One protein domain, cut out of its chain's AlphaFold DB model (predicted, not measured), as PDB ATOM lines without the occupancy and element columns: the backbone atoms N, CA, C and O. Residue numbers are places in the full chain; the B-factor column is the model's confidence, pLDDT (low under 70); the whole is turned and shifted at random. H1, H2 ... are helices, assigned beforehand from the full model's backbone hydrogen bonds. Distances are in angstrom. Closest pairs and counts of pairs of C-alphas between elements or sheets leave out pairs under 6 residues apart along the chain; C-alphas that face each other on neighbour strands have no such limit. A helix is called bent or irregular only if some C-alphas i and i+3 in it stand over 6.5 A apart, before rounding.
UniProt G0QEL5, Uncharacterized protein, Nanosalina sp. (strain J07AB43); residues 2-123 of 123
ATOM      1  N   GLY A   2     155.329  63.637 169.330       90.94
ATOM      2  CA  GLY A   2     154.724  64.815 169.986       90.94
ATOM      3  C   GLY A   2     154.616  66.079 169.116       90.94
ATOM      4  O   GLY A   2     153.560  66.690 169.081       90.94
ATOM      5  N   VAL A   3     155.649  66.418 168.333       93.56
ATOM      6  CA  VAL A   3     155.614  67.570 167.399       93.56
ATOM      7  C   VAL A   3     154.529  67.418 166.323       93.56
ATOM      8  O   VAL A   3     153.822  68.368 166.008       93.56
ATOM      9  N   VAL A   4     154.358  66.213 165.778       94.12
ATOM     10  CA  VAL A   4     153.329  65.921 164.766       94.12
ATOM     11  C   VAL A   4     151.936  66.032 165.387       94.12
ATOM     12  O   VAL A   4     151.060  66.678 164.820       94.12
ATOM     13  N   ALA A   5     151.748  65.462 166.582       94.62
ATOM     14  CA  ALA A   5     150.495  65.569 167.324       94.62
ATOM     15  C   ALA A   5     150.164  67.026 167.679       94.62
ATOM     16  O   ALA A   5     149.019  67.436 167.532       94.62
ATOM     17  N   PHE A   6     151.159  67.829 168.066       96.06
ATOM     18  CA  PHE A   6     150.982  69.256 168.322       96.06
ATOM     19  C   PHE A   6     150.411  69.985 167.101       96.06
ATOM     20  O   PHE A   6     149.420  70.697 167.232       96.06
ATOM     21  N   PHE A   7     150.968  69.766 165.905       96.81
ATOM     22  CA  PHE A   7     150.428  70.382 164.691       96.81
ATOM     23  C   PHE A   7     149.037  69.856 164.322       96.81
ATOM     24  O   PHE A   7     148.211  70.636 163.858       96.81
ATOM     25  N   LEU A   8     148.733  68.576 164.564       94.44
ATOM     26  CA  LEU A   8     147.376  68.048 164.370       94.44
ATOM     27  C   LEU A   8     146.356  68.765 165.266       94.44
ATOM     28  O   LEU A   8     145.308  69.197 164.789       94.44
ATOM     29  N   VAL A   9     146.677  68.889 166.557       94.12
ATOM     30  CA  VAL A   9     145.839  69.562 167.558       94.12
ATOM     31  C   VAL A   9     145.666  71.028 167.185       94.12
ATOM     32  O   VAL A   9     144.538  71.485 167.033       94.12
ATOM     33  N   LEU A  10     146.767  71.732 166.917       94.12
ATOM     34  CA  LEU A  10     146.734  73.130 166.497       94.12
ATOM     35  C   LEU A  10     145.952  73.319 165.190       94.12
ATOM     36  O   LEU A  10     145.297  74.335 165.004       94.12
ATOM     37  N   SER A  11     145.979  72.347 164.277       92.81
ATOM     38  CA  SER A  11     145.177  72.406 163.059       92.81
ATOM     39  C   SER A  11     143.689  72.238 163.341       92.81
ATOM     40  O   SER A  11     142.909  72.992 162.785       92.81
ATOM     41  N   LEU A  12     143.262  71.223 164.092       90.31
ATOM     42  CA  LEU A  12     141.850  70.816 164.117       90.31
ATOM     43  C   LEU A  12     141.077  71.308 165.341       90.31
ATOM     44  O   LEU A  12     139.864  71.475 165.241       90.31
ATOM     45  N   GLN A  13     141.743  71.606 166.458       88.44
ATOM     46  CA  GLN A  13     141.084  72.137 167.654       88.44
ATOM     47  C   GLN A  13     140.466  73.522 167.402       88.44
ATOM     48  O   GLN A  13     139.401  73.803 167.930       88.44
ATOM     49  N   ASN A  14     141.048  74.321 166.500       89.12
ATOM     50  CA  ASN A  14     140.485  75.599 166.035       89.12
ATOM     51  C   ASN A  14     139.077  75.477 165.421       89.12
ATOM     52  O   ASN A  14     138.383  76.476 165.264       89.12
ATOM     53  N   SER A  15     138.644  74.267 165.044       89.12
ATOM     54  CA  SER A  15     137.268  74.042 164.589       89.12
ATOM     55  C   SER A  15     136.222  74.226 165.691       89.12
ATOM     56  O   SER A  15     135.059  74.437 165.362       89.12
ATOM     57  N   ALA A  16     136.628  74.162 166.965       87.69
ATOM     58  CA  ALA A  16     135.772  74.409 168.121       87.69
ATOM     59  C   ALA A  16     135.274  75.857 168.173       87.69
ATOM     60  O   ALA A  16     134.132  76.084 168.540       87.69
ATOM     61  N   ASP A  17     136.106  76.804 167.740       87.44
ATOM     62  CA  ASP A  17     135.801  78.236 167.802       87.44
ATOM     63  C   ASP A  17     134.879  78.689 166.652       87.44
ATOM     64  O   ASP A  17     134.364  79.803 166.658       87.44
ATOM     65  N   LEU A  18     134.692  77.859 165.616       90.12
ATOM     66  CA  LEU A  18     133.948  78.250 164.413       90.12
ATOM     67  C   LEU A  18     132.434  78.423 164.649       90.12
ATOM     68  O   LEU A  18     131.903  79.421 164.167       90.12
ATOM     69  N   PRO A  19     131.722  77.523 165.361       88.50
ATOM     70  CA  PRO A  19     130.309  77.729 165.704       88.50
ATOM     71  C   PRO A  19     130.073  78.883 166.667       88.50
ATOM     72  O   PRO A  19     129.035  79.532 166.596       88.50
ATOM     73  N   ASP A  20     131.026  79.123 167.565       87.62
ATOM     74  CA  ASP A  20     130.880  80.103 168.640       87.62
ATOM     75  C   ASP A  20     131.280  81.519 168.195       87.62
ATOM     76  O   ASP A  20     131.085  82.477 168.935       87.62
ATOM     77  N   MET A  21     131.754  81.680 166.953       89.69
ATOM     78  CA  MET A  21     132.280  82.934 166.410       89.69
ATOM     79  C   MET A  21     131.315  84.123 166.564       89.69
ATOM     80  O   MET A  21     131.741  85.188 167.004       89.69
ATOM     81  N   GLU A  22     130.025  83.959 166.241       89.12
ATOM     82  CA  GLU A  22     129.034  85.043 166.380       89.12
ATOM     83  C   GLU A  22     128.822  85.448 167.847       89.12
ATOM     84  O   GLU A  22     128.645  86.626 168.172       89.12
ATOM     85  N   MET A  23     128.835  84.464 168.748       90.12
ATOM     86  CA  MET A  23     128.680  84.689 170.182       90.12
ATOM     87  C   MET A  23     129.926  85.359 170.759       90.12
ATOM     88  O   MET A  23     129.805  86.363 171.460       90.12
ATOM     89  N   ASP A  24     131.111  84.864 170.419       93.12
ATOM     90  CA  ASP A  24     132.388  85.429 170.842       93.12
ATOM     91  C   ASP A  24     132.528  86.887 170.393       93.12
ATOM     92  O   ASP A  24     132.850  87.755 171.207       93.12
ATOM     93  N   GLU A  25     132.194  87.186 169.134       93.50
ATOM     94  CA  GLU A  25     132.210  88.549 168.601       93.50
ATOM     95  C   GLU A  25     131.254  89.466 169.378       93.50
ATOM     96  O   GLU A  25     131.636  90.564 169.794       93.50
ATOM     97  N   LYS A  26     130.034  88.997 169.670       94.88
ATOM     98  CA  LYS A  26     129.032  89.754 170.435       94.88
ATOM     99  C   LYS A  26     129.495  90.101 171.853       94.88
ATOM    100  O   LYS A  26     129.141  91.168 172.359       94.88
ATOM    101  N   TYR A  27     130.252  89.219 172.504       95.12
ATOM    102  CA  TYR A  27     130.775  89.440 173.857       95.12
ATOM    103  C   TYR A  27     132.181  90.058 173.881       95.12
ATOM    104  O   TYR A  27     132.739  90.257 174.961       95.12
ATOM    105  N   GLY A  28     132.744  90.409 172.719       94.25
ATOM    106  CA  GLY A  28     134.074  91.008 172.615       94.25
ATOM    107  C   GLY A  28     135.215  90.038 172.937       94.25
ATOM    108  O   GLY A  28     136.298  90.472 173.334       94.25
ATOM    109  N   ILE A  29     134.982  88.730 172.798       94.81
ATOM    110  CA  ILE A  29     135.986  87.681 172.974       94.81
ATOM    111  C   ILE A  29     136.761  87.538 171.660       94.81
ATOM    112  O   ILE A  29     136.194  87.280 170.602       94.81
ATOM    113  N   VAL A  30     138.083  87.708 171.721       92.38
ATOM    114  CA  VAL A  30     138.951  87.565 170.546       92.38
ATOM    115  C   VAL A  30     139.470  86.132 170.464       92.38
ATOM    116  O   VAL A  30     140.451  85.783 171.121       92.38
ATOM    117  N   THR A  31     138.828  85.310 169.636       93.12
ATOM    118  CA  THR A  31     139.316  83.977 169.247       93.12
ATOM    119  C   THR A  31     139.954  84.011 167.852       93.12
ATOM    120  O   THR A  31     139.737  84.962 167.091       93.12
ATOM    121  N   PRO A  32     140.747  82.995 167.461       92.44
ATOM    122  CA  PRO A  32     141.250  82.878 166.093       92.44
ATOM    123  C   PRO A  32     140.140  82.913 165.032       92.44
ATOM    124  O   PRO A  32     140.365  83.447 163.943       92.44
ATOM    125  N   ALA A  33     138.953  82.375 165.345       92.56
ATOM    126  CA  ALA A  33     137.792  82.399 164.458       92.56
ATOM    127  C   ALA A  33     137.281  83.827 164.242       92.56
ATOM    128  O   ALA A  33     137.142  84.238 163.091       92.56
ATOM    129  N   VAL A  34     137.116  84.602 165.319       94.12
ATOM    130  CA  VAL A  34     136.713  86.018 165.255       94.12
ATOM    131  C   VAL A  34     137.774  86.868 164.551       94.12
ATOM    132  O   VAL A  34     137.460  87.660 163.667       94.12
ATOM    133  N   TYR A  35     139.055  86.688 164.887       95.38
ATOM    134  CA  TYR A  35     140.130  87.536 164.367       95.38
ATOM    135  C   TYR A  35     140.420  87.318 162.874       95.38
ATOM    136  O   TYR A  35     140.647  88.273 162.131       95.38
ATOM    137  N   HIS A  36     140.444  86.064 162.412       94.44
ATOM    138  CA  HIS A  36     140.760  85.755 161.014       94.44
ATOM    139  C   HIS A  36     139.519  85.605 160.125       94.44
ATOM    140  O   HIS A  36     139.629  85.724 158.897       94.44
ATOM    141  N   GLY A  37     138.360  85.327 160.721       93.19
ATOM    142  CA  GLY A  37     137.164  84.863 160.037       93.19
ATOM    143  C   GLY A  37     137.265  83.387 159.636       93.19
ATOM    144  O   GLY A  37     138.338  82.875 159.290       93.19
ATOM    145  N   ALA A  38     136.118  82.706 159.603       91.50
ATOM    146  CA  ALA A  38     136.020  81.264 159.368       91.50
ATOM    147  C   ALA A  38     136.808  80.766 158.140       91.50
ATOM    148  O   ALA A  38     137.614  79.838 158.223       91.50
ATOM    149  N   ASN A  39     136.634  81.421 156.988       92.38
ATOM    150  CA  ASN A  39     137.271  81.004 155.736       92.38
ATOM    151  C   ASN A  39     138.802  81.091 155.767       92.38
ATOM    152  O   ASN A  39     139.475  80.256 155.157       92.38
ATOM    153  N   ASN A  40     139.366  82.107 156.424       95.56
ATOM    154  CA  ASN A  40     140.817  82.236 156.521       95.56
ATOM    155  C   ASN A  40     141.375  81.308 157.590       95.56
ATOM    156  O   ASN A  40     142.409  80.689 157.345       95.56
ATOM    157  N   LEU A  41     140.669  81.133 158.711       95.25
ATOM    158  CA  LEU A  41     141.058  80.166 159.729       95.25
ATOM    159  C   LEU A  41     141.151  78.756 159.134       95.25
ATOM    160  O   LEU A  41     142.182  78.111 159.275       95.25
ATOM    161  N   ILE A  42     140.169  78.317 158.340       94.75
ATOM    162  CA  ILE A  42     140.211  77.003 157.673       94.75
ATOM    163  C   ILE A  42     141.427  76.865 156.736       94.75
ATOM    164  O   ILE A  42     142.025  75.790 156.648       94.75
ATOM    165  N   LYS A  43     141.846  77.940 156.051       96.81
ATOM    166  CA  LYS A  43     143.081  77.930 155.241       96.81
ATOM    167  C   LYS A  43     144.332  77.810 156.113       96.81
ATOM    168  O   LYS A  43     145.243  77.074 155.745       96.81
ATOM    169  N   ILE A  44     144.372  78.505 157.251       96.81
ATOM    170  CA  ILE A  44     145.463  78.403 158.229       96.81
ATOM    171  C   ILE A  44     145.550  76.967 158.755       96.81
ATOM    172  O   ILE A  44     146.623  76.372 158.715       96.81
ATOM    173  N   MET A  45     144.419  76.376 159.147       95.81
ATOM    174  CA  MET A  45     144.324  74.977 159.577       95.81
ATOM    175  C   MET A  45     144.873  74.032 158.497       95.81
ATOM    176  O   MET A  45     145.727  73.197 158.780       95.81
ATOM    177  N   ALA A  46     144.471  74.210 157.233       96.75
ATOM    178  CA  ALA A  46     145.004  73.423 156.121       96.75
ATOM    179  C   ALA A  46     146.528  73.587 155.952       96.75
ATOM    180  O   ALA A  46     147.231  72.602 155.731       96.75
ATOM    181  N   GLY A  47     147.053  74.808 156.100       97.94
ATOM    182  CA  GLY A  47     148.492  75.075 156.082       97.94
ATOM    183  C   GLY A  47     149.240  74.354 157.207       97.94
ATOM    184  O   GLY A  47     150.269  73.728 156.958       97.94
ATOM    185  N   ILE A  48     148.692  74.360 158.424       97.50
ATOM    186  CA  ILE A  48     149.259  73.640 159.572       97.50
ATOM    187  C   ILE A  48     149.258  72.127 159.320       97.50
ATOM    188  O   ILE A  48     150.259  71.463 159.590       97.50
ATOM    189  N   ALA A  49     148.188  71.572 158.744       96.75
ATOM    190  CA  ALA A  49     148.140  70.161 158.366       96.75
ATOM    191  C   ALA A  49     149.213  69.801 157.318       96.75
ATOM    192  O   ALA A  49     149.850  68.752 157.420       96.75
ATOM    193  N   VAL A  50     149.481  70.678 156.343       97.75
ATOM    194  CA  VAL A  50     150.587  70.486 155.386       97.75
ATOM    195  C   VAL A  50     151.939  70.487 156.102       97.75
ATOM    196  O   VAL A  50     152.755  69.600 155.851       97.75
ATOM    197  N   VAL A  51     152.167  71.421 157.033       97.94
ATOM    198  CA  VAL A  51     153.389  71.452 157.858       97.94
ATOM    199  C   VAL A  51     153.536  70.164 158.665       97.94
ATOM    200  O   VAL A  51     154.618  69.587 158.686       97.94
ATOM    201  N   MET A  52     152.451  69.655 159.254       97.19
ATOM    202  CA  MET A  52     152.445  68.387 159.985       97.19
ATOM    203  C   MET A  52     152.964  67.225 159.122       97.19
ATOM    204  O   MET A  52     153.874  66.505 159.539       97.19
ATOM    205  N   PHE A  53     152.427  67.047 157.909       97.50
ATOM    206  CA  PHE A  53     152.880  65.992 156.992       97.50
ATOM    207  C   PHE A  53     154.293  66.242 156.447       97.50
ATOM    208  O   PHE A  53     155.044  65.287 156.234       97.50
ATOM    209  N   GLY A  54     154.686  67.508 156.286       97.44
ATOM    210  CA  GLY A  54     156.061  67.905 155.990       97.44
ATOM    211  C   GLY A  54     157.034  67.503 157.101       97.44
ATOM    212  O   GLY A  54     158.087  66.936 156.819       97.44
ATOM    213  N   CYS A  55     156.669  67.694 158.370       97.25
ATOM    214  CA  CYS A  55     157.460  67.228 159.508       97.25
ATOM    215  C   CYS A  55     157.580  65.701 159.528       97.25
ATOM    216  O   CYS A  55     158.680  65.199 159.735       97.25
ATOM    217  N   ILE A  56     156.492  64.961 159.266       96.94
ATOM    218  CA  ILE A  56     156.550  63.493 159.136       96.94
ATOM    219  C   ILE A  56     157.555  63.100 158.044       96.94
ATOM    220  O   ILE A  56     158.433  62.275 158.293       96.94
ATOM    221  N   TYR A  57     157.472  63.734 156.869       97.44
ATOM    222  CA  TYR A  57     158.378  63.471 155.749       97.44
ATOM    223  C   TYR A  57     159.839  63.689 156.139       97.44
ATOM    224  O   TYR A  57     160.679  62.811 155.942       97.44
ATOM    225  N   LEU A  58     160.138  64.847 156.731       97.38
ATOM    226  CA  LEU A  58     161.488  65.199 157.152       97.38
ATOM    227  C   LEU A  58     162.001  64.257 158.241       97.38
ATOM    228  O   LEU A  58     163.143  63.816 158.167       97.38
ATOM    229  N   PHE A  59     161.169  63.897 159.218       97.00
ATOM    230  CA  PHE A  59     161.574  62.986 160.286       97.00
ATOM    231  C   PHE A  59     161.894  61.585 159.760       97.00
ATOM    232  O   PHE A  59     162.870  60.991 160.210       97.00
ATOM    233  N   ILE A  60     161.133  61.082 158.783       96.44
ATOM    234  CA  ILE A  60     161.446  59.821 158.098       96.44
ATOM    235  C   ILE A  60     162.738  59.969 157.287       96.44
ATOM    236  O   ILE A  60     163.638  59.135 157.382       96.44
ATOM    237  N   ARG A  61     162.862  61.045 156.499       97.38
ATOM    238  CA  ARG A  61     163.992  61.239 155.582       97.38
ATOM    239  C   ARG A  61     165.327  61.406 156.305       97.38
ATOM    240  O   ARG A  61     166.343  60.948 155.788       97.38
ATOM    241  N   LEU A  62     165.300  62.044 157.472       97.69
ATOM    242  CA  LEU A  62     166.447  62.260 158.354       97.69
ATOM    243  C   LEU A  62     166.643  61.122 159.369       97.69
ATOM    244  O   LEU A  62     167.494  61.240 160.245       97.69
ATOM    245  N   SER A  63     165.850  60.048 159.285       95.38
ATOM    246  CA  SER A  63     165.914  58.894 160.195       95.38
ATOM    247  C   SER A  63     165.746  59.253 161.681       95.38
ATOM    248  O   SER A  63     166.233  58.542 162.556       95.38
ATOM    249  N   ILE A  64     165.020  60.338 161.975       95.75
ATOM    250  CA  ILE A  64     164.619  60.731 163.337       95.75
ATOM    251  C   ILE A  64     163.550  59.766 163.869       95.75
ATOM    252  O   ILE A  64     163.495  59.485 165.064       95.75
ATOM    253  N   ILE A  65     162.694  59.258 162.977       93.69
ATOM    254  CA  ILE A  65     161.730  58.190 163.258       93.69
ATOM    255  C   ILE A  65     161.875  57.070 162.215       93.69
ATOM    256  O   ILE A  65     162.338  57.343 161.103       93.69
ATOM    257  N   PRO A  66     161.461  55.824 162.527       93.69
ATOM    258  CA  PRO A  66     161.338  54.768 161.526       93.69
ATOM    259  C   PRO A  66     160.417  55.184 160.373       93.69
ATOM    260  O   PRO A  66     159.609  56.104 160.506       93.69
ATOM    261  N   ASN A  67     160.520  54.495 159.237       94.94
ATOM    262  CA  ASN A  67     159.746  54.826 158.042       94.94
ATOM    263  C   ASN A  67     158.252  54.495 158.200       94.94
ATOM    264  O   ASN A  67     157.769  53.506 157.658       94.94
ATOM    265  N   PHE A  68     157.512  55.340 158.914       95.12
ATOM    266  CA  PHE A  68     156.071  55.226 159.130       95.12
ATOM    267  C   PHE A  68     155.262  55.855 157.993       95.12
ATOM    268  O   PHE A  68     154.420  56.725 158.218       95.12
ATOM    269  N   TRP A  69     155.519  55.427 156.755       94.00
ATOM    270  CA  TRP A  69     154.813  55.922 155.568       94.00
ATOM    271  C   TRP A  69     153.290  55.727 155.657       94.00
ATOM    272  O   TRP A  69     152.528  56.513 155.098       94.00
ATOM    273  N   SER A  70     152.820  54.718 156.395       95.44
ATOM    274  CA  SER A  70     151.388  54.462 156.583       95.44
ATOM    275  C   SER A  70     150.645  55.634 157.237       95.44
ATOM    276  O   SER A  70     149.453  55.807 156.996       95.44
ATOM    277  N   LEU A  71     151.335  56.511 157.981       95.81
ATOM    278  CA  LEU A  71     150.747  57.719 158.573       95.81
ATOM    279  C   LEU A  71     150.157  58.688 157.540       95.81
ATOM    280  O   LEU A  71     149.257  59.456 157.879       95.81
ATOM    281  N   TYR A  72     150.607  58.649 156.282       96.38
ATOM    282  CA  TYR A  72     150.041  59.492 155.224       96.38
ATOM    283  C   TYR A  72     148.580  59.156 154.897       96.38
ATOM    284  O   TYR A  72     147.889  59.991 154.316       96.38
ATOM    285  N   ILE A  73     148.053  58.004 155.331       96.25
ATOM    286  CA  ILE A  73     146.620  57.701 155.202       96.25
ATOM    287  C   ILE A  73     145.742  58.710 155.960       96.25
ATOM    288  O   ILE A  73     144.609  58.971 155.557       96.25
ATOM    289  N   LEU A  74     146.280  59.346 157.011       96.00
ATOM    290  CA  LEU A  74     145.577  60.362 157.798       96.00
ATOM    291  C   LEU A  74     145.280  61.638 157.006       96.00
ATOM    292  O   LEU A  74     144.429  62.422 157.425       96.00
ATOM    293  N   VAL A  75     145.903  61.838 155.837       95.81
ATOM    294  CA  VAL A  75     145.544  62.937 154.928       95.81
ATOM    295  C   VAL A  75     144.055  62.876 154.579       95.81
ATOM    296  O   VAL A  75     143.411  63.917 154.502       95.81
ATOM    297  N   ILE A  76     143.490  61.675 154.417       94.88
ATOM    298  CA  ILE A  76     142.099  61.475 153.995       94.88
ATOM    299  C   ILE A  76     141.098  62.036 155.025       94.88
ATOM    300  O   ILE A  76     140.360  62.960 154.671       94.88
ATOM    301  N   PRO A  77     141.045  61.552 156.286       93.44
ATOM    302  CA  PRO A  77     140.085  62.064 157.267       93.44
ATOM    303  C   PRO A  77     140.291  63.554 157.580       93.44
ATOM    304  O   PRO A  77     139.314  64.280 157.776       93.44
ATOM    305  N   ILE A  78     141.538  64.039 157.564       94.50
ATOM    306  CA  ILE A  78     141.853  65.456 157.805       94.50
ATOM    307  C   ILE A  78     141.345  66.328 156.649       94.50
ATOM    308  O   ILE A  78     140.647  67.316 156.883       94.50
ATOM    309  N   ALA A  79     141.624  65.953 155.398       94.56
ATOM    310  CA  ALA A  79     141.176  66.700 154.225       94.56
ATOM    311  C   ALA A  79     139.646  66.725 154.108       94.56
ATOM    312  O   ALA A  79     139.072  67.777 153.825       94.56
ATOM    313  N   LEU A  80     138.976  65.598 154.375       92.56
ATOM    314  CA  LEU A  80     137.511  65.525 154.398       92.56
ATOM    315  C   LEU A  80     136.910  66.460 155.453       92.56
ATOM    316  O   LEU A  80     135.918  67.139 155.183       92.56
ATOM    317  N   SER A  81     137.539  66.547 156.623       91.44
ATOM    318  CA  SER A  81     137.101  67.436 157.702       91.44
ATOM    319  C   SER A  81     137.247  68.903 157.329       91.44
ATOM    320  O   SER A  81     136.288  69.663 157.444       91.44
ATOM    321  N   LEU A  82     138.407  69.291 156.793       92.50
ATOM    322  CA  LEU A  82     138.647  70.650 156.303       92.50
ATOM    323  C   LEU A  82     137.695  71.015 155.153       92.50
ATOM    324  O   LEU A  82     137.196  72.138 155.091       92.50
ATOM    325  N   ALA A  83     137.391  70.070 154.261       91.88
ATOM    326  CA  ALA A  83     136.422  70.272 153.189       91.88
ATOM    327  C   ALA A  83     134.992  70.459 153.721       91.88
ATOM    328  O   ALA A  83     134.259  71.298 153.192       91.88
ATOM    329  N   LYS A  84     134.594  69.714 154.763       90.00
ATOM    330  CA  LYS A  84     133.288  69.889 155.416       90.00
ATOM    331  C   LYS A  84     133.201  71.257 156.092       90.00
ATOM    332  O   LYS A  84     132.245  71.977 155.822       90.00
ATOM    333  N   LEU A  85     134.225  71.646 156.853       89.94
ATOM    334  CA  LEU A  85     134.321  72.976 157.463       89.94
ATOM    335  C   LEU A  85     134.223  74.088 156.421       89.94
ATOM    336  O   LEU A  85     133.489  75.044 156.604       89.94
ATOM    337  N   LYS A  86     134.907  73.948 155.282       90.19
ATOM    338  CA  LYS A  86     134.848  74.948 154.210       90.19
ATOM    339  C   LYS A  86     133.446  75.116 153.618       90.19
ATOM    340  O   LYS A  86     133.114  76.196 153.144       90.19
ATOM    341  N   ARG A  87     132.644  74.048 153.582       89.25
ATOM    342  CA  ARG A  87     131.266  74.087 153.068       89.25
ATOM    343  C   ARG A  87     130.274  74.602 154.104       89.25
ATOM    344  O   ARG A  87     129.301  75.235 153.720       89.25
ATOM    345  N   ASN A  88     130.501  74.290 155.375       86.94
ATOM    346  CA  ASN A  88     129.647  74.705 156.477       86.94
ATOM    347  C   ASN A  88     130.490  74.891 157.758       86.94
ATOM    348  O   ASN A  88     130.655  73.925 158.509       86.94
ATOM    349  N   PRO A  89     131.056  76.092 157.982       81.19
ATOM    350  CA  PRO A  89     131.936  76.352 159.123       81.19
ATOM    351  C   PRO A  89     131.224  76.240 160.476       81.19
ATOM    352  O   PRO A  89     131.779  75.683 161.420       81.19
ATOM    353  N   GLU A  90     129.978  76.707 160.536       72.25
ATOM    354  CA  GLU A  90     129.131  76.723 161.738       72.25
ATOM    355  C   GLU A  90     128.444  75.373 161.985       72.25
ATOM    356  O   GLU A  90     128.119  75.019 163.114       72.25
ATOM    357  N   GLY A  91     128.300  74.551 160.941       62.59
ATOM    358  CA  GLY A  91     127.687  73.219 160.994       62.59
ATOM    359  C   GLY A  91     128.462  72.169 161.785       62.59
ATOM    360  O   GLY A  91     128.261  70.973 161.562       62.59
ATOM    361  N   THR A  92     129.370  72.586 162.670       58.44
ATOM    362  CA  THR A  92     129.964  71.697 163.663       58.44
ATOM    363  C   THR A  92     129.154  71.606 164.960       58.44
ATOM    364  O   THR A  92     129.396  70.694 165.748       58.44
ATOM    365  N   SER A  93     128.111  72.424 165.135       50.62
ATOM    366  CA  SER A  93     127.119  72.263 166.203       50.62
ATOM    367  C   SER A  93     126.010  71.272 165.798       50.62
ATOM    368  O   SER A  93     124.867  71.652 165.533       50.62
ATOM    369  N   GLU A  94     126.315  69.976 165.702       52.41
ATOM    370  CA  GLU A  94     125.232  68.981 165.723       52.41
ATOM    371  C   GLU A  94     124.616  68.961 167.135       52.41
ATOM    372  O   GLU A  94     125.337  69.054 168.127       52.41
ATOM    373  N   ILE A  95     123.288  68.818 167.243       46.34
ATOM    374  CA  ILE A  95     122.512  68.783 168.509       46.34
ATOM    375  C   ILE A  95     123.048  67.719 169.504       46.34
ATOM    376  O   ILE A  95     122.780  67.778 170.700       46.34
ATOM    377  N   SER A  96     123.845  66.761 169.018       46.31
ATOM    378  CA  SER A  96     124.532  65.707 169.776       46.31
ATOM    379  C   SER A  96     125.871  66.122 170.413       46.31
ATOM    380  O   SER A  96     126.477  65.314 171.116       46.31
ATOM    381  N   GLY A  97     126.372  67.337 170.161       46.50
ATOM    382  CA  GLY A  97     127.637  67.842 170.709       46.50
ATOM    383  C   GLY A  97     128.911  67.239 170.098       46.50
ATOM    384  O   GLY A  97     130.006  67.581 170.536       46.50
ATOM    385  N   GLN A  98     128.812  66.359 169.092       54.12
ATOM    386  CA  GLN A  98     129.977  65.775 168.416       54.12
ATOM    387  C   GLN A  98     129.863  65.883 166.901       54.12
ATOM    388  O   GLN A  98     129.232  65.061 166.239       54.12
ATOM    389  N   SER A  99     130.522  66.888 166.335       72.06
ATOM    390  CA  SER A  99     130.593  67.047 164.886       72.06
ATOM    391  C   SER A  99     131.495  65.988 164.244       72.06
ATOM    392  O   SER A  99     132.500  65.563 164.817       72.06
ATOM    393  N   THR A 100     131.208  65.597 163.001       74.06
ATOM    394  CA  THR A 100     132.079  64.685 162.227       74.06
ATOM    395  C   THR A 100     133.531  65.164 162.107       74.06
ATOM    396  O   THR A 100     134.422  64.347 161.894       74.06
ATOM    397  N   VAL A 101     133.783  66.470 162.250       82.56
ATOM    398  CA  VAL A 101     135.136  67.053 162.277       82.56
ATOM    399  C   VAL A 101     135.879  66.622 163.545       82.56
ATOM    400  O   VAL A 101     137.057  66.278 163.479       82.56
ATOM    401  N   TRP A 102     135.186  66.553 164.683       84.44
ATOM    402  CA  TRP A 102     135.761  66.111 165.954       84.44
ATOM    403  C   TRP A 102     136.076  64.615 165.964       84.44
ATOM    404  O   TRP A 102     137.129  64.220 166.461       84.44
ATOM    405  N   TYR A 103     135.232  63.781 165.348       84.88
ATOM    406  CA  TYR A 103     135.546  62.360 165.168       84.88
ATOM    407  C   TYR A 103     136.813  62.159 164.334       84.88
ATOM    408  O   TYR A 103     137.667  61.346 164.683       84.88
ATOM    409  N   ALA A 104     136.972  62.925 163.255       85.81
ATOM    410  CA  ALA A 104     138.180  62.871 162.446       85.81
ATOM    411  C   ALA A 104     139.410  63.406 163.191       85.81
ATOM    412  O   ALA A 104     140.494  62.846 163.033       85.81
ATOM    413  N   TYR A 105     139.255  64.435 164.026       88.94
ATOM    414  CA  TYR A 105     140.317  64.941 164.892       88.94
ATOM    415  C   TYR A 105     140.785  63.888 165.903       88.94
ATOM    416  O   TYR A 105     141.946  63.477 165.856       88.94
ATOM    417  N   TYR A 106     139.894  63.404 166.773       90.38
ATOM    418  CA  TYR A 106     140.246  62.416 167.796       90.38
ATOM    419  C   TYR A 106     140.693  61.090 167.176       90.38
ATOM    420  O   TYR A 106     141.670  60.492 167.629       90.38
ATOM    421  N   GLY A 107     140.035  60.661 166.095       92.50
ATOM    422  CA  GLY A 107     140.414  59.475 165.335       92.50
ATOM    423  C   GLY A 107     141.814  59.593 164.737       92.50
ATOM    424  O   GLY A 107     142.609  58.663 164.860       92.50
ATOM    425  N   SER A 108     142.159  60.747 164.156       93.75
ATOM    426  CA  SER A 108     143.509  60.995 163.634       93.75
ATOM    427  C   SER A 108     144.543  61.057 164.758       93.75
ATOM    428  O   SER A 108     145.628  60.497 164.612       93.75
ATOM    429  N   LEU A 109     144.205  61.669 165.898       93.75
ATOM    430  CA  LEU A 109     145.104  61.786 167.047       93.75
ATOM    431  C   LEU A 109     145.441  60.416 167.646       93.75
ATOM    432  O   LEU A 109     146.610  60.131 167.889       93.75
ATOM    433  N   ALA A 110     144.445  59.547 167.829       94.88
ATOM    434  CA  ALA A 110     144.671  58.167 168.257       94.88
ATOM    435  C   ALA A 110     145.468  57.376 167.203       94.88
ATOM    436  O   ALA A 110     146.432  56.671 167.522       94.88
ATOM    437  N   SER A 111     145.115  57.540 165.927       95.44
ATOM    438  CA  SER A 111     145.756  56.833 164.817       95.44
ATOM    439  C   SER A 111     147.224  57.210 164.615       95.44
ATOM    440  O   SER A 111     147.989  56.364 164.157       95.44
ATOM    441  N   LEU A 112     147.657  58.414 165.018       94.44
ATOM    442  CA  LEU A 112     149.077  58.793 165.029       94.44
ATOM    443  C   LEU A 112     149.947  57.826 165.846       94.44
ATOM    444  O   LEU A 112     151.143  57.742 165.586       94.44
ATOM    445  N   TYR A 113     149.377  57.105 166.811       93.06
ATOM    446  CA  TYR A 113     150.094  56.116 167.617       93.06
ATOM    447  C   TYR A 113     149.763  54.683 167.198       93.06
ATOM    448  O   TYR A 113     150.662  53.848 167.114       93.06
ATOM    449  N   ILE A 114     148.493  54.405 166.885       95.31
ATOM    450  CA  ILE A 114     148.034  53.060 166.513       95.31
ATOM    451  C   ILE A 114     148.634  52.617 165.174       95.31
ATOM    452  O   ILE A 114     149.136  51.504 165.079       95.31
ATOM    453  N   ILE A 115     148.622  53.474 164.149       95.69
ATOM    454  CA  ILE A 115     149.093  53.102 162.807       95.69
ATOM    455  C   ILE A 115     150.589  52.747 162.808       95.69
ATOM    456  O   ILE A 115     150.927  51.670 162.320       95.69
ATOM    457  N   PRO A 116     151.497  53.557 163.392       94.31
ATOM    458  CA  PRO A 116     152.902  53.173 163.498       94.31
ATOM    459  C   PRO A 116     153.114  51.894 164.302       94.31
ATOM    460  O   PRO A 116     153.939  51.072 163.914       94.31
ATOM    461  N   ALA A 117     152.369  51.703 165.396       93.94
ATOM    462  CA  ALA A 117     152.459  50.487 166.198       93.94
ATOM    463  C   ALA A 117     152.046  49.246 165.391       93.94
ATOM    464  O   ALA A 117     152.757  48.245 165.412       93.94
ATOM    465  N   LEU A 118     150.952  49.326 164.626       95.44
ATOM    466  CA  LEU A 118     150.543  48.263 163.708       95.44
ATOM    467  C   LEU A 118     151.599  48.024 162.633       95.44
ATOM    468  O   LEU A 118     151.918  46.874 162.351       95.44
ATOM    469  N   GLN A 119     152.173  49.090 162.070       94.44
ATOM    470  CA  GLN A 119     153.205  48.951 161.055       94.44
ATOM    471  C   GLN A 119     154.434  48.218 161.602       94.44
ATOM    472  O   GLN A 119     154.962  47.367 160.918       94.44
ATOM    473  N   LEU A 120     154.859  48.479 162.840       93.12
ATOM    474  CA  LEU A 120     156.007  47.783 163.436       93.12
ATOM    475  C   LEU A 120     155.777  46.287 163.687       93.12
ATOM    476  O   LEU A 120     156.749  45.548 163.824       93.12
ATOM    477  N   VAL A 121     154.522  45.857 163.823       92.31
ATOM    478  CA  VAL A 121     154.173  44.485 164.230       92.31
ATOM    479  C   VAL A 121     153.662  43.644 163.058       92.31
ATOM    480  O   VAL A 121     153.826  42.427 163.068       92.31
ATOM    481  N   ILE A 122     153.019  44.269 162.070       84.19
ATOM    482  CA  ILE A 122     152.241  43.579 161.030       84.19
ATOM    483  C   ILE A 122     152.777  43.845 159.614       84.19
ATOM    484  O   ILE A 122     152.576  42.998 158.743       84.19
ATOM    485  N   LEU A 123     153.418  44.994 159.361       64.06
ATOM    486  CA  LEU A 123     153.828  45.447 158.020       64.06
ATOM    487  C   LEU A 123     155.352  45.456 157.848       64.06
ATOM    488  O   LEU A 123     155.787  45.205 156.705       64.06
TER     489      LEU A 123
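This is residues 2 to 123 of the 123 residues of an uncharacterized protein of Nanosalina sp. (strain J07AB43) (UniProt G0QEL5). Four long helices, H1, H3, H4 and H5, stand side by side in an elongated up-and-down bundle, touching in a ring from H1 to H3, H4, H5 and back to H1. The short helix H2 packs on the last part of H1 at one end of the bundle, and the long link of residues 88 to 99 lies at that same end. The printed part has 122 residues with five named helices, in the order H1, H2, H3, H4, H5, and no named strand; the class is all helix. It is compact, with a radius of gyration of the C-alphas of 15.8 A, and its C-alphas span 51 by 29 by 21 A.

Find C-alpha 2 at (154.724, 64.815, 169.986); from there the longest helix, H1, runs through residues 2 to 26, 35.8 A from first to last C-alpha. Near residue 20 you meet a kink of 66 degrees, and H1 is irregular there, with C-alphas 19 and 22 7.5 A apart. H2 is residues 32 to 36. H3, residues 38 to 61, starts at C-alpha 38, (136.020, 81.264, 159.368), and is 34.6 A long. H4 is residues 69 to 87, 29.8 A long. H5, residues 100 to 122, is 29.2 A long, has a kink of 42 degrees near residue 110 and ends at C-alpha 122, (152.241, 43.579, 161.030).

Begin at H1, the hub, which touches three helices. It touches H3 at a shallow tilt of 4 degrees, opposite ways; their closest C-alphas, of Ser 11 and Met 45, are 4.4 A apart. With residues 5 to 15 alone it touches H5, opposite ways at a shallow tilt of 6 degrees, closest at the C-alphas of Leu 12 and Tyr 105, 6.1 A. With residues 14 to 25 alone it touches H2, closest at the C-alphas of Met 21 and Val 34, 5.5 A. H1 and H4 are close but not clearly touching. H3 and H4 form a helical hairpin, closest at the C-alphas of Ile 42 and Leu 82, 6.7 A; H4 and H5 form another, closest at those of Ser 81 and Val 101, 5.0 A. H3 and H5 are apart. In H2 and H3 every O i to N i+4 pair is within hydrogen-bond range; in H1 it is 12 of 21, in H4 10 of 15, in H5 17 of 19.

Look to the C-alphas of Lys 26 and Ile 122 for the two farthest apart, at 52.5 A. The printed part has no cut, and its one long link joins H4 to H5. The mean pLDDT of the printed part is 89.8; look for values under 70 at residues 91 to 98 and at residue 123, the chain's last.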